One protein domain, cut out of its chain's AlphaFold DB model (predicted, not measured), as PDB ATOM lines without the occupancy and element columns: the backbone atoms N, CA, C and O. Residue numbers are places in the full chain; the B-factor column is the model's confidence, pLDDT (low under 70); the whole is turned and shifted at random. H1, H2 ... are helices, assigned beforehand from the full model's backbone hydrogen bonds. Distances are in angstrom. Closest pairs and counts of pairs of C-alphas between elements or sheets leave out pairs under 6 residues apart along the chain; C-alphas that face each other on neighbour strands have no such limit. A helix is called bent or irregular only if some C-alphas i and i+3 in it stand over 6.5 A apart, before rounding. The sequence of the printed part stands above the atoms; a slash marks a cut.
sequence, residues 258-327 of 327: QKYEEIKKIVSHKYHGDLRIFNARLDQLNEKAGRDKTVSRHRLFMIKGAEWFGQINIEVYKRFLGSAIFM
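This is residues 258 to 327 of the 327 residues of an uncharacterized protein of Spirochaetes bacterium RBG_13_51_14 (UniProt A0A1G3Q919). One long helix, H1, makes most of the length of this model, and the chain then folds back so that the bent helix H2 packs on one side of it, its two arms H2a and H2b each crossing H1 at a steep tilt. The tiny helix H3 follows at the end of H2b, with no contact to H1, while residues 287 to 292, of which 287 to 289 belong to H1, stick out at one end. The printed part has 70 residues with three named helices, H1, H2 and H3 in that order, and no named strand; its class is all helix. It is loose, with a radius of gyration of the C-alphas of 13.8 A, and its outline is a rod of 49 by 18 by 17 A.

Start with H1, residues 258 to 289, and go on over a short link of 7 residues to H2, residues 297 to 321. By its hydrogen bonds H2 was assigned as one helix, but it is bent: C-alphas 308 and 311 are 8.5 A apart, and its arms are H2a, residues 297 to 308, and H2b, residues 311 to 321. Look first at residues 274 to 282 of H1, which alone touch H2a; the closest C-alphas, those of Leu 282 and Arg 297, are 7.0 A apart. H1 and H2a run opposite ways at a steep tilt of 67 degrees. Residues 264 to 271 of H1 alone touch H2b, with the closest C-alphas, those of Lys 264 and Phe 320, 6.0 A apart. This pair also runs opposite ways, at a steep tilt of 56 degrees. The arms H2a and H2b are close but not clearly touching; their closest C-alphas, those of Ala 306 and Ile 314, are 7.2 A apart. A tight link leads to H3, residues 323 to 326, which is apart from H1. H2b and H3 only just touch, only at the corner by their link, with 3 pairs of C-alphas within 8 A; the closest are those of Lys 318 and Ile 325, 7.2 A apart. In H1 every O i to N i+4 pair is within hydrogen-bond range, in H2a 6 of 8 and in H2b 6 of 7, while H3 is too short for such a pair.

Find C-alpha 258 at (20.509, 38.150, -32.585); from there H1 runs 45.9 A to C-alpha 289 at (-17.444, 53.688, -12.043). H2a spans 12.7 A and is irregular, with C-alphas 303 and 306 7.9 A apart; H2b spans 15.5 A. H3, 6.9 A from first to last C-alpha, is only just irregular by that same distance and ends at C-alpha 326, (-4.360, 44.565, -28.023).

The two C-alphas farthest apart are those of Gln 258 and Asp 292, 49.2 A. The printed part has no cut and no long link, and Met 327 is the chain's last residue. The mean pLDDT of the printed part is 88.8, and residue 327 alone is under 70.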
ATOM      1  N   GLN A 258      20.166  37.835 -33.974       94.38
ATOM      2  CA  GLN A 258      20.509  38.150 -32.585       94.38
ATOM      3  C   GLN A 258      20.162  39.605 -32.262       94.38
ATOM      4  O   GLN A 258      19.496  39.874 -31.267       94.38
ATOM      5  N   LYS A 259      20.531  40.534 -33.155       94.00
ATOM      6  CA  LYS A 259      20.207  41.954 -32.994       94.00
ATOM      7  C   LYS A 259      18.713  42.235 -33.101       94.00
ATOM      8  O   LYS A 259      18.190  43.044 -32.340       94.00
ATOM      9  N   TYR A 260      18.017  41.532 -33.988       93.25
ATOM     10  CA  TYR A 260      16.564  41.615 -34.060       93.25
ATOM     11  C   TYR A 260      15.887  41.155 -32.757       93.25
ATOM     12  O   TYR A 260      14.988  41.831 -32.261       93.25
ATOM     13  N   GLU A 261      16.331  40.045 -32.164       94.31
ATOM     14  CA  GLU A 261      15.788  39.555 -30.890       94.31
ATOM     15  C   GLU A 261      16.140  40.475 -29.707       94.31
ATOM     16  O   GLU A 261      15.306  40.677 -28.826       94.31
ATOM     17  N   GLU A 262      17.324  41.098 -29.694       94.31
ATOM     18  CA  GLU A 262      17.669  42.158 -28.729       94.31
ATOM     19  C   GLU A 262      16.676  43.331 -28.817       94.31
ATOM     20  O   GLU A 262      16.092  43.728 -27.804       94.31
ATOM     21  N   ILE A 263      16.405  43.823 -30.030       94.94
ATOM     22  CA  ILE A 263      15.402  44.868 -30.277       94.94
ATOM     23  C   ILE A 263      14.019  44.416 -29.800       94.94
ATOM     24  O   ILE A 263      13.336  45.141 -29.074       94.94
ATOM     25  N   LYS A 264      13.603  43.200 -30.153       95.19
ATOM     26  CA  LYS A 264      12.302  42.654 -29.760       95.19
ATOM     27  C   LYS A 264      12.158  42.554 -28.239       95.19
ATOM     28  O   LYS A 264      11.079  42.845 -27.723       95.19
ATOM     29  N   LYS A 265      13.225  42.211 -27.507       95.62
ATOM     30  CA  LYS A 265      13.239  42.219 -26.032       95.62
ATOM     31  C   LYS A 265      13.025  43.623 -25.468       95.62
ATOM     32  O   LYS A 265      12.218  43.768 -24.551       95.62
ATOM     33  N   ILE A 266      13.674  44.645 -26.031       95.00
ATOM     34  CA  ILE A 266      13.463  46.051 -25.636       95.00
ATOM     35  C   ILE A 266      11.994  46.440 -25.841       95.00
ATOM     36  O   ILE A 266      11.345  46.941 -24.919       95.00
ATOM     37  N   VAL A 267      11.441  46.131 -27.019       95.69
ATOM     38  CA  VAL A 267      10.039  46.427 -27.346       95.69
ATOM     39  C   VAL A 267       9.078  45.698 -26.407       95.69
ATOM     40  O   VAL A 267       8.147  46.306 -25.881       95.69
ATOM     41  N   SER A 268       9.322  44.412 -26.151       96.19
ATOM     42  CA  SER A 268       8.514  43.597 -25.243       96.19
ATOM     43  C   SER A 268       8.550  44.132 -23.812       96.19
ATOM     44  O   SER A 268       7.509  44.193 -23.156       96.19
ATOM     45  N   HIS A 269       9.723  44.537 -23.321       95.56
ATOM     46  CA  HIS A 269       9.870  45.091 -21.980       95.56
ATOM     47  C   HIS A 269       9.078  46.394 -21.830       95.56
ATOM     48  O   HIS A 269       8.305  46.535 -20.879       95.56
ATOM     49  N   LYS A 270       9.203  47.310 -22.802       94.69
ATOM     50  CA  LYS A 270       8.435  48.561 -22.810       94.69
ATOM     51  C   LYS A 270       6.929  48.292 -22.872       94.69
ATOM     52  O   LYS A 270       6.189  48.821 -22.047       94.69
ATOM     53  N   TYR A 271       6.488  47.403 -23.765       95.62
ATOM     54  CA  TYR A 271       5.079  47.027 -23.898       95.62
ATOM     55  C   TYR A 271       4.479  46.537 -22.576       95.62
ATOM     56  O   TYR A 271       3.405  46.985 -22.182       95.62
ATOM     57  N   HIS A 272       5.165  45.643 -21.860       94.69
ATOM     58  CA  HIS A 272       4.680  45.151 -20.569       94.69
ATOM     59  C   HIS A 272       4.681  46.232 -19.481       94.69
ATOM     60  O   HIS A 272       3.788  46.235 -18.630       94.69
ATOM     61  N   GLY A 273       5.641  47.161 -19.522       94.00
ATOM     62  CA  GLY A 273       5.656  48.346 -18.666       94.00
ATOM     63  C   GLY A 273       4.419  49.220 -18.877       94.00
ATOM     64  O   GLY A 273       3.676  49.464 -17.921       94.00
ATOM     65  N   ASP A 274       4.157  49.607 -20.125       93.31
ATOM     66  CA  ASP A 274       2.993  50.414 -20.506       93.31
ATOM     67  C   ASP A 274       1.682  49.676 -20.196       93.31
ATOM     68  O   ASP A 274       0.746  50.252 -19.646       93.31
ATOM     69  N   LEU A 275       1.619  48.368 -20.474       92.81
ATOM     70  CA  LEU A 275       0.432  47.555 -20.219       92.81
ATOM     71  C   LEU A 275       0.098  47.470 -18.726       92.81
ATOM     72  O   LEU A 275      -1.074  47.498 -18.348       92.81
ATOM     73  N   ARG A 276       1.111  47.376 -17.861       93.31
ATOM     74  CA  ARG A 276       0.912  47.394 -16.408       93.31
ATOM     75  C   ARG A 276       0.297  48.718 -15.957       93.31
ATOM     76  O   ARG A 276      -0.622  48.703 -15.142       93.31
ATOM     77  N   ILE A 277       0.777  49.840 -16.495       91.44
ATOM     78  CA  ILE A 277       0.227  51.175 -16.207       91.44
ATOM     79  C   ILE A 277      -1.214  51.267 -16.717       91.44
ATOM     80  O   ILE A 277      -2.104  51.683 -15.976       91.44
ATOM     81  N   PHE A 278      -1.462  50.815 -17.946       91.25
ATOM     82  CA  PHE A 278      -2.791  50.790 -18.550       91.25
ATOM     83  C   PHE A 278      -3.794  49.990 -17.707       91.25
ATOM     84  O   PHE A 278      -4.881  50.485 -17.411       91.25
ATOM     85  N   ASN A 279      -3.432  48.776 -17.282       90.88
ATOM     86  CA  ASN A 279      -4.306  47.934 -16.460       90.88
ATOM     87  C   ASN A 279      -4.560  48.559 -15.083       90.88
ATOM     88  O   ASN A 279      -5.696  48.570 -14.630       90.88
ATOM     89  N   ALA A 280      -3.545  49.163 -14.456       91.31
ATOM     90  CA  ALA A 280      -3.740  49.875 -13.195       91.31
ATOM     91  C   ALA A 280      -4.739  51.040 -13.335       91.31
ATOM     92  O   ALA A 280      -5.578  51.247 -12.459       91.31
ATOM     93  N   ARG A 281      -4.697  51.784 -14.449       89.38
ATOM     94  CA  ARG A 281      -5.678  52.844 -14.736       89.38
ATOM     95  C   ARG A 281      -7.071  52.283 -15.043       89.38
ATOM     96  O   ARG A 281      -8.064  52.874 -14.622       89.38
ATOM     97  N   LEU A 282      -7.161  51.147 -15.739       90.06
ATOM     98  CA  LEU A 282      -8.422  50.437 -15.977       90.06
ATOM     99  C   LEU A 282      -9.083  50.010 -14.660       90.06
ATOM    100  O   LEU A 282     -10.285  50.214 -14.485       90.06
ATOM    101  N   ASP A 283      -8.303  49.453 -13.735       90.19
ATOM    102  CA  ASP A 283      -8.788  49.034 -12.420       90.19
ATOM    103  C   ASP A 283      -9.310  50.241 -11.629       90.19
ATOM    104  O   ASP A 283     -10.443  50.217 -11.149       90.19
ATOM    105  N   GLN A 284      -8.562  51.350 -11.607       88.75
ATOM    106  CA  GLN A 284      -9.009  52.607 -10.987       88.75
ATOM    107  C   GLN A 284     -10.298  53.158 -11.616       88.75
ATOM    108  O   GLN A 284     -11.166  53.674 -10.906       88.75
ATOM    109  N   LEU A 285     -10.440  53.067 -12.942       87.62
ATOM    110  CA  LEU A 285     -11.646  53.500 -13.647       87.62
ATOM    111  C   LEU A 285     -12.853  52.655 -13.241       87.62
ATOM    112  O   LEU A 285     -13.910  53.206 -12.939       87.62
ATOM    113  N   ASN A 286     -12.689  51.334 -13.185       88.19
ATOM    114  CA  ASN A 286     -13.748  50.412 -12.783       88.19
ATOM    115  C   ASN A 286     -14.119  50.562 -11.300       88.19
ATOM    116  O   ASN A 286     -15.301  50.511 -10.958       88.19
ATOM    117  N   GLU A 287     -13.149  50.822 -10.423       87.94
ATOM    118  CA  GLU A 287     -13.413  51.143  -9.017       87.94
ATOM    119  C   GLU A 287     -14.246  52.424  -8.870       87.94
ATOM    120  O   GLU A 287     -15.219  52.440  -8.110       87.94
ATOM    121  N   LYS A 288     -13.918  53.482  -9.626       86.31
ATOM    122  CA  LYS A 288     -14.659  54.756  -9.606       86.31
ATOM    123  C   LYS A 288     -16.034  54.670 -10.272       86.31
ATOM    124  O   LYS A 288     -16.961  55.343  -9.825       86.31
ATOM    125  N   ALA A 289     -16.181  53.865 -11.324       83.12
ATOM    126  CA  ALA A 289     -17.444  53.688 -12.043       83.12
ATOM    127  C   ALA A 289     -18.495  52.901 -11.231       83.12
ATOM    128  O   ALA A 289     -19.697  53.051 -11.471       83.12
ATOM    129  N   GLY A 290     -18.056  52.120 -10.237       77.81
ATOM    130  CA  GLY A 290     -18.916  51.346  -9.342       77.81
ATOM    131  C   GLY A 290     -19.357  49.998  -9.925       77.81
ATOM    132  O   GLY A 290     -19.102  49.666 -11.077       77.81
ATOM    133  N   ARG A 291     -20.050  49.185  -9.115       72.12
ATOM    134  CA  ARG A 291     -20.375  47.779  -9.452       72.12
ATOM    135  C   ARG A 291     -21.315  47.600 -10.652       72.12
ATOM    136  O   ARG A 291     -21.349  46.513 -11.219       72.12
ATOM    137  N   ASP A 292     -22.035  48.648 -11.046       71.56
ATOM    138  CA  ASP A 292     -23.046  48.593 -12.109       71.56
ATOM    139  C   ASP A 292     -22.506  49.012 -13.489       71.56
ATOM    140  O   ASP A 292     -23.201  48.870 -14.499       71.56
ATOM    141  N   LYS A 293     -21.268  49.524 -13.561       78.25
ATOM    142  CA  LYS A 293     -20.612  49.945 -14.807       78.25
ATOM    143  C   LYS A 293     -19.174  49.427 -14.830       78.25
ATOM    144  O   LYS A 293     -18.328  49.916 -14.098       78.25
ATOM    145  N   THR A 294     -18.891  48.467 -15.708       81.69
ATOM    146  CA  THR A 294     -17.524  48.000 -15.978       81.69
ATOM    147  C   THR A 294     -17.126  48.365 -17.403       81.69
ATOM    148  O   THR A 294     -17.872  48.148 -18.360       81.69
ATOM    149  N   VAL A 295     -15.946  48.955 -17.545       85.44
ATOM    150  CA  VAL A 295     -15.307  49.219 -18.830       85.44
ATOM    151  C   VAL A 295     -14.389  48.040 -19.128       85.44
ATOM    152  O   VAL A 295     -13.588  47.630 -18.290       85.44
ATOM    153  N   SER A 296     -14.523  47.456 -20.318       88.38
ATOM    154  CA  SER A 296     -13.617  46.398 -20.759       88.38
ATOM    155  C   SER A 296     -12.278  46.987 -21.204       88.38
ATOM    156  O   SER A 296     -12.215  48.110 -21.708       88.38
ATOM    157  N   ARG A 297     -11.206  46.192 -21.094       88.00
ATOM    158  CA  ARG A 297      -9.875  46.550 -21.609       88.00
ATOM    159  C   ARG A 297      -9.924  46.991 -23.072       88.00
ATOM    160  O   ARG A 297      -9.364  48.026 -23.412       88.00
ATOM    161  N   HIS A 298     -10.636  46.235 -23.909       87.62
ATOM    162  CA  HIS A 298     -10.794  46.547 -25.326       87.62
ATOM    163  C   HIS A 298     -11.462  47.912 -25.541       87.62
ATOM    164  O   HIS A 298     -10.958  48.732 -26.304       87.62
ATOM    165  N   ARG A 299     -12.551  48.207 -24.813       86.38
ATOM    166  CA  ARG A 299     -13.235  49.503 -24.914       86.38
ATOM    167  C   ARG A 299     -12.331  50.652 -24.476       86.38
ATOM    168  O   ARG A 299     -12.261  51.656 -25.176       86.38
ATOM    169  N   LEU A 300     -11.621  50.503 -23.358       87.31
ATOM    170  CA  LEU A 300     -10.702  51.539 -22.889       87.31
ATOM    171  C   LEU A 300      -9.552  51.761 -23.878       87.31
ATOM    172  O   LEU A 300      -9.179  52.901 -24.133       87.31
ATOM    173  N   PHE A 301      -9.029  50.694 -24.484       88.88
ATOM    174  CA  PHE A 301      -7.985  50.803 -25.499       88.88
ATOM    175  C   PHE A 301      -8.471  51.549 -26.749       88.88
ATOM    176  O   PHE A 301      -7.750  52.399 -27.263       88.88
ATOM    177  N   MET A 302      -9.706  51.312 -27.201       86.62
ATOM    178  CA  MET A 302     -10.281  52.046 -28.338       86.62
ATOM    179  C   MET A 302     -10.420  53.552 -28.072       86.62
ATOM    180  O   MET A 302     -10.251  54.346 -28.994       86.62
ATOM    181  N   ILE A 303     -10.696  53.953 -26.825       86.19
ATOM    182  CA  ILE A 303     -10.882  55.365 -26.453       86.19
ATOM    183  C   ILE A 303      -9.527  56.040 -26.168       86.19
ATOM    184  O   ILE A 303      -9.213  57.082 -26.741       86.19
ATOM    185  N   LYS A 304      -8.697  55.429 -25.311       87.19
ATOM    186  CA  LYS A 304      -7.490  56.041 -24.721       87.19
ATOM    187  C   LYS A 304      -6.175  55.380 -25.114       87.19
ATOM    188  O   LYS A 304      -5.115  55.875 -24.748       87.19
ATOM    189  N   GLY A 305      -6.204  54.291 -25.883       86.94
ATOM    190  CA  GLY A 305      -5.004  53.527 -26.230       86.94
ATOM    191  C   GLY A 305      -3.905  54.400 -26.831       86.94
ATOM    192  O   GLY A 305      -2.774  54.369 -26.366       86.94
ATOM    193  N   ALA A 306      -4.245  55.244 -27.804       86.50
ATOM    194  CA  ALA A 306      -3.271  56.126 -28.449       86.50
ATOM    195  C   ALA A 306      -2.701  57.222 -27.543       86.50
ATOM    196  O   ALA A 306      -1.570  57.647 -27.759       86.50
ATOM    197  N   GLU A 307      -3.480  57.685 -26.568       86.44
ATOM    198  CA  GLU A 307      -3.047  58.690 -25.598       86.44
ATOM    199  C   GLU A 307      -2.104  58.061 -24.570       86.44
ATOM    200  O   GLU A 307      -1.061  58.622 -24.259       86.44
ATOM    201  N   TRP A 308      -2.443  56.869 -24.077       86.81
ATOM    202  CA  TRP A 308      -1.726  56.247 -22.964       86.81
ATOM    203  C   TRP A 308      -0.535  55.390 -23.386       86.81
ATOM    204  O   TRP A 308       0.464  55.362 -22.678       86.81
ATOM    205  N   PHE A 309      -0.619  54.683 -24.515       87.56
ATOM    206  CA  PHE A 309       0.527  53.946 -25.057       87.56
ATOM    207  C   PHE A 309       1.396  54.823 -25.961       87.56
ATOM    208  O   PHE A 309       2.574  54.528 -26.146       87.56
ATOM    209  N   GLY A 310       0.830  55.886 -26.536       88.12
ATOM    210  CA  GLY A 310       1.416  56.608 -27.660       88.12
ATOM    211  C   GLY A 310       1.077  55.921 -28.984       88.12
ATOM    212  O   GLY A 310       1.319  54.728 -29.175       88.12
ATOM    213  N   GLN A 311       0.520  56.682 -29.931       86.38
ATOM    214  CA  GLN A 311       0.101  56.153 -31.236       86.38
ATOM    215  C   GLN A 311       1.245  55.447 -31.973       86.38
ATOM    216  O   GLN A 311       1.027  54.412 -32.599       86.38
ATOM    217  N   ILE A 312       2.459  55.998 -31.898       87.38
ATOM    218  CA  ILE A 312       3.596  55.403 -32.590       87.38
ATOM    219  C   ILE A 312       4.032  54.081 -31.955       87.38
ATOM    220  O   ILE A 312       4.263  53.094 -32.654       87.38
ATOM    221  N   ASN A 313       4.047  54.029 -30.625       91.19
ATOM    222  CA  ASN A 313       4.399  52.827 -29.883       91.19
ATOM    223  C   ASN A 313       3.427  51.692 -30.187       91.19
ATOM    224  O   ASN A 313       3.868  50.561 -30.344       91.19
ATOM    225  N   ILE A 314       2.130  51.975 -30.358       91.00
ATOM    226  CA  ILE A 314       1.144  50.964 -30.775       91.00
ATOM    227  C   ILE A 314       1.555  50.293 -32.090       91.00
ATOM    228  O   ILE A 314       1.525  49.064 -32.175       91.00
ATOM    229  N   GLU A 315       1.943  51.063 -33.106       90.50
ATOM    230  CA  GLU A 315       2.350  50.503 -34.402       90.50
ATOM    231  C   GLU A 315       3.657  49.706 -34.292       90.50
ATOM    232  O   GLU A 315       3.766  48.613 -34.853       90.50
ATOM    233  N   VAL A 316       4.607  50.177 -33.482       93.19
ATOM    234  CA  VAL A 316       5.838  49.437 -33.166       93.19
ATOM    235  C   VAL A 316       5.531  48.125 -32.426       93.19
ATOM    236  O   VAL A 316       6.036  47.065 -32.797       93.19
ATOM    237  N   TYR A 317       4.651  48.138 -31.427       94.25
ATOM    238  CA  TYR A 317       4.263  46.935 -30.691       94.25
ATOM    239  C   TYR A 317       3.598  45.909 -31.603       94.25
ATOM    240  O   TYR A 317       4.001  44.745 -31.605       94.25
ATOM    241  N   LYS A 318       2.645  46.336 -32.440       91.56
ATOM    242  CA  LYS A 318       2.014  45.459 -33.437       91.56
ATOM    243  C   LYS A 318       3.047  44.857 -34.388       91.56
ATOM    244  O   LYS A 318       2.929  43.688 -34.752       91.56
ATOM    245  N   ARG A 319       4.061  45.635 -34.773       91.38
ATOM    246  CA  ARG A 319       5.129  45.199 -35.675       91.38
ATOM    247  C   ARG A 319       5.999  44.086 -35.078       91.38
ATOM    248  O   ARG A 319       6.269  43.105 -35.775       91.38
ATOM    249  N   PHE A 320       6.451  44.236 -33.836       92.94
ATOM    250  CA  PHE A 320       7.413  43.308 -33.220       92.94
ATOM    251  C   PHE A 320       6.763  42.168 -32.424       92.94
ATOM    252  O   PHE A 320       7.344  41.086 -32.320       92.94
ATOM    253  N   LEU A 321       5.574  42.397 -31.860       93.94
ATOM    254  CA  LEU A 321       4.879  41.455 -30.973       93.94
ATOM    255  C   LEU A 321       3.598  40.873 -31.600       93.94
ATOM    256  O   LEU A 321       3.047  39.909 -31.076       93.94
ATOM    257  N   GLY A 322       3.148  41.420 -32.732       89.44
ATOM    258  CA  GLY A 322       1.955  40.982 -33.459       89.44
ATOM    259  C   GLY A 322       0.714  41.830 -33.169       89.44
ATOM    260  O   GLY A 322       0.598  42.486 -32.138       89.44
ATOM    261  N   SER A 323      -0.256  41.817 -34.087       84.19
ATOM    262  CA  SER A 323      -1.472  42.642 -33.990       84.19
ATOM    263  C   SER A 323      -2.438  42.209 -32.881       84.19
ATOM    264  O   SER A 323      -3.215  43.028 -32.394       84.19
ATOM    265  N   ALA A 324      -2.374  40.945 -32.457       84.69
ATOM    266  CA  ALA A 324      -3.299  40.364 -31.485       84.69
ATOM    267  C   ALA A 324      -3.062  40.795 -30.030       84.69
ATOM    268  O   ALA A 324      -3.894  40.520 -29.177       84.69
ATOM    269  N   ILE A 325      -1.965  41.494 -29.731       84.50
ATOM    270  CA  ILE A 325      -1.593  41.873 -28.358       84.50
ATOM    271  C   ILE A 325      -2.570  42.861 -27.688       84.50
ATOM    272  O   ILE A 325      -2.583  42.973 -26.462       84.50
ATOM    273  N   PHE A 326      -3.372  43.578 -28.484       78.81
ATOM    274  CA  PHE A 326      -4.360  44.565 -28.023       78.81
ATOM    275  C   PHE A 326      -5.820  44.090 -28.129       78.81
ATOM    276  O   PHE A 326      -6.729  44.863 -27.816       78.81
ATOM    277  N   MET A 327      -6.045  42.849 -28.575       62.84
ATOM    278  CA  MET A 327      -7.350  42.179 -28.507       62.84
ATOM    279  C   MET A 327      -7.533  41.566 -27.121       62.84
ATOM    280  O   MET A 327      -8.651  41.711 -26.576       62.84
TER     281      MET A 327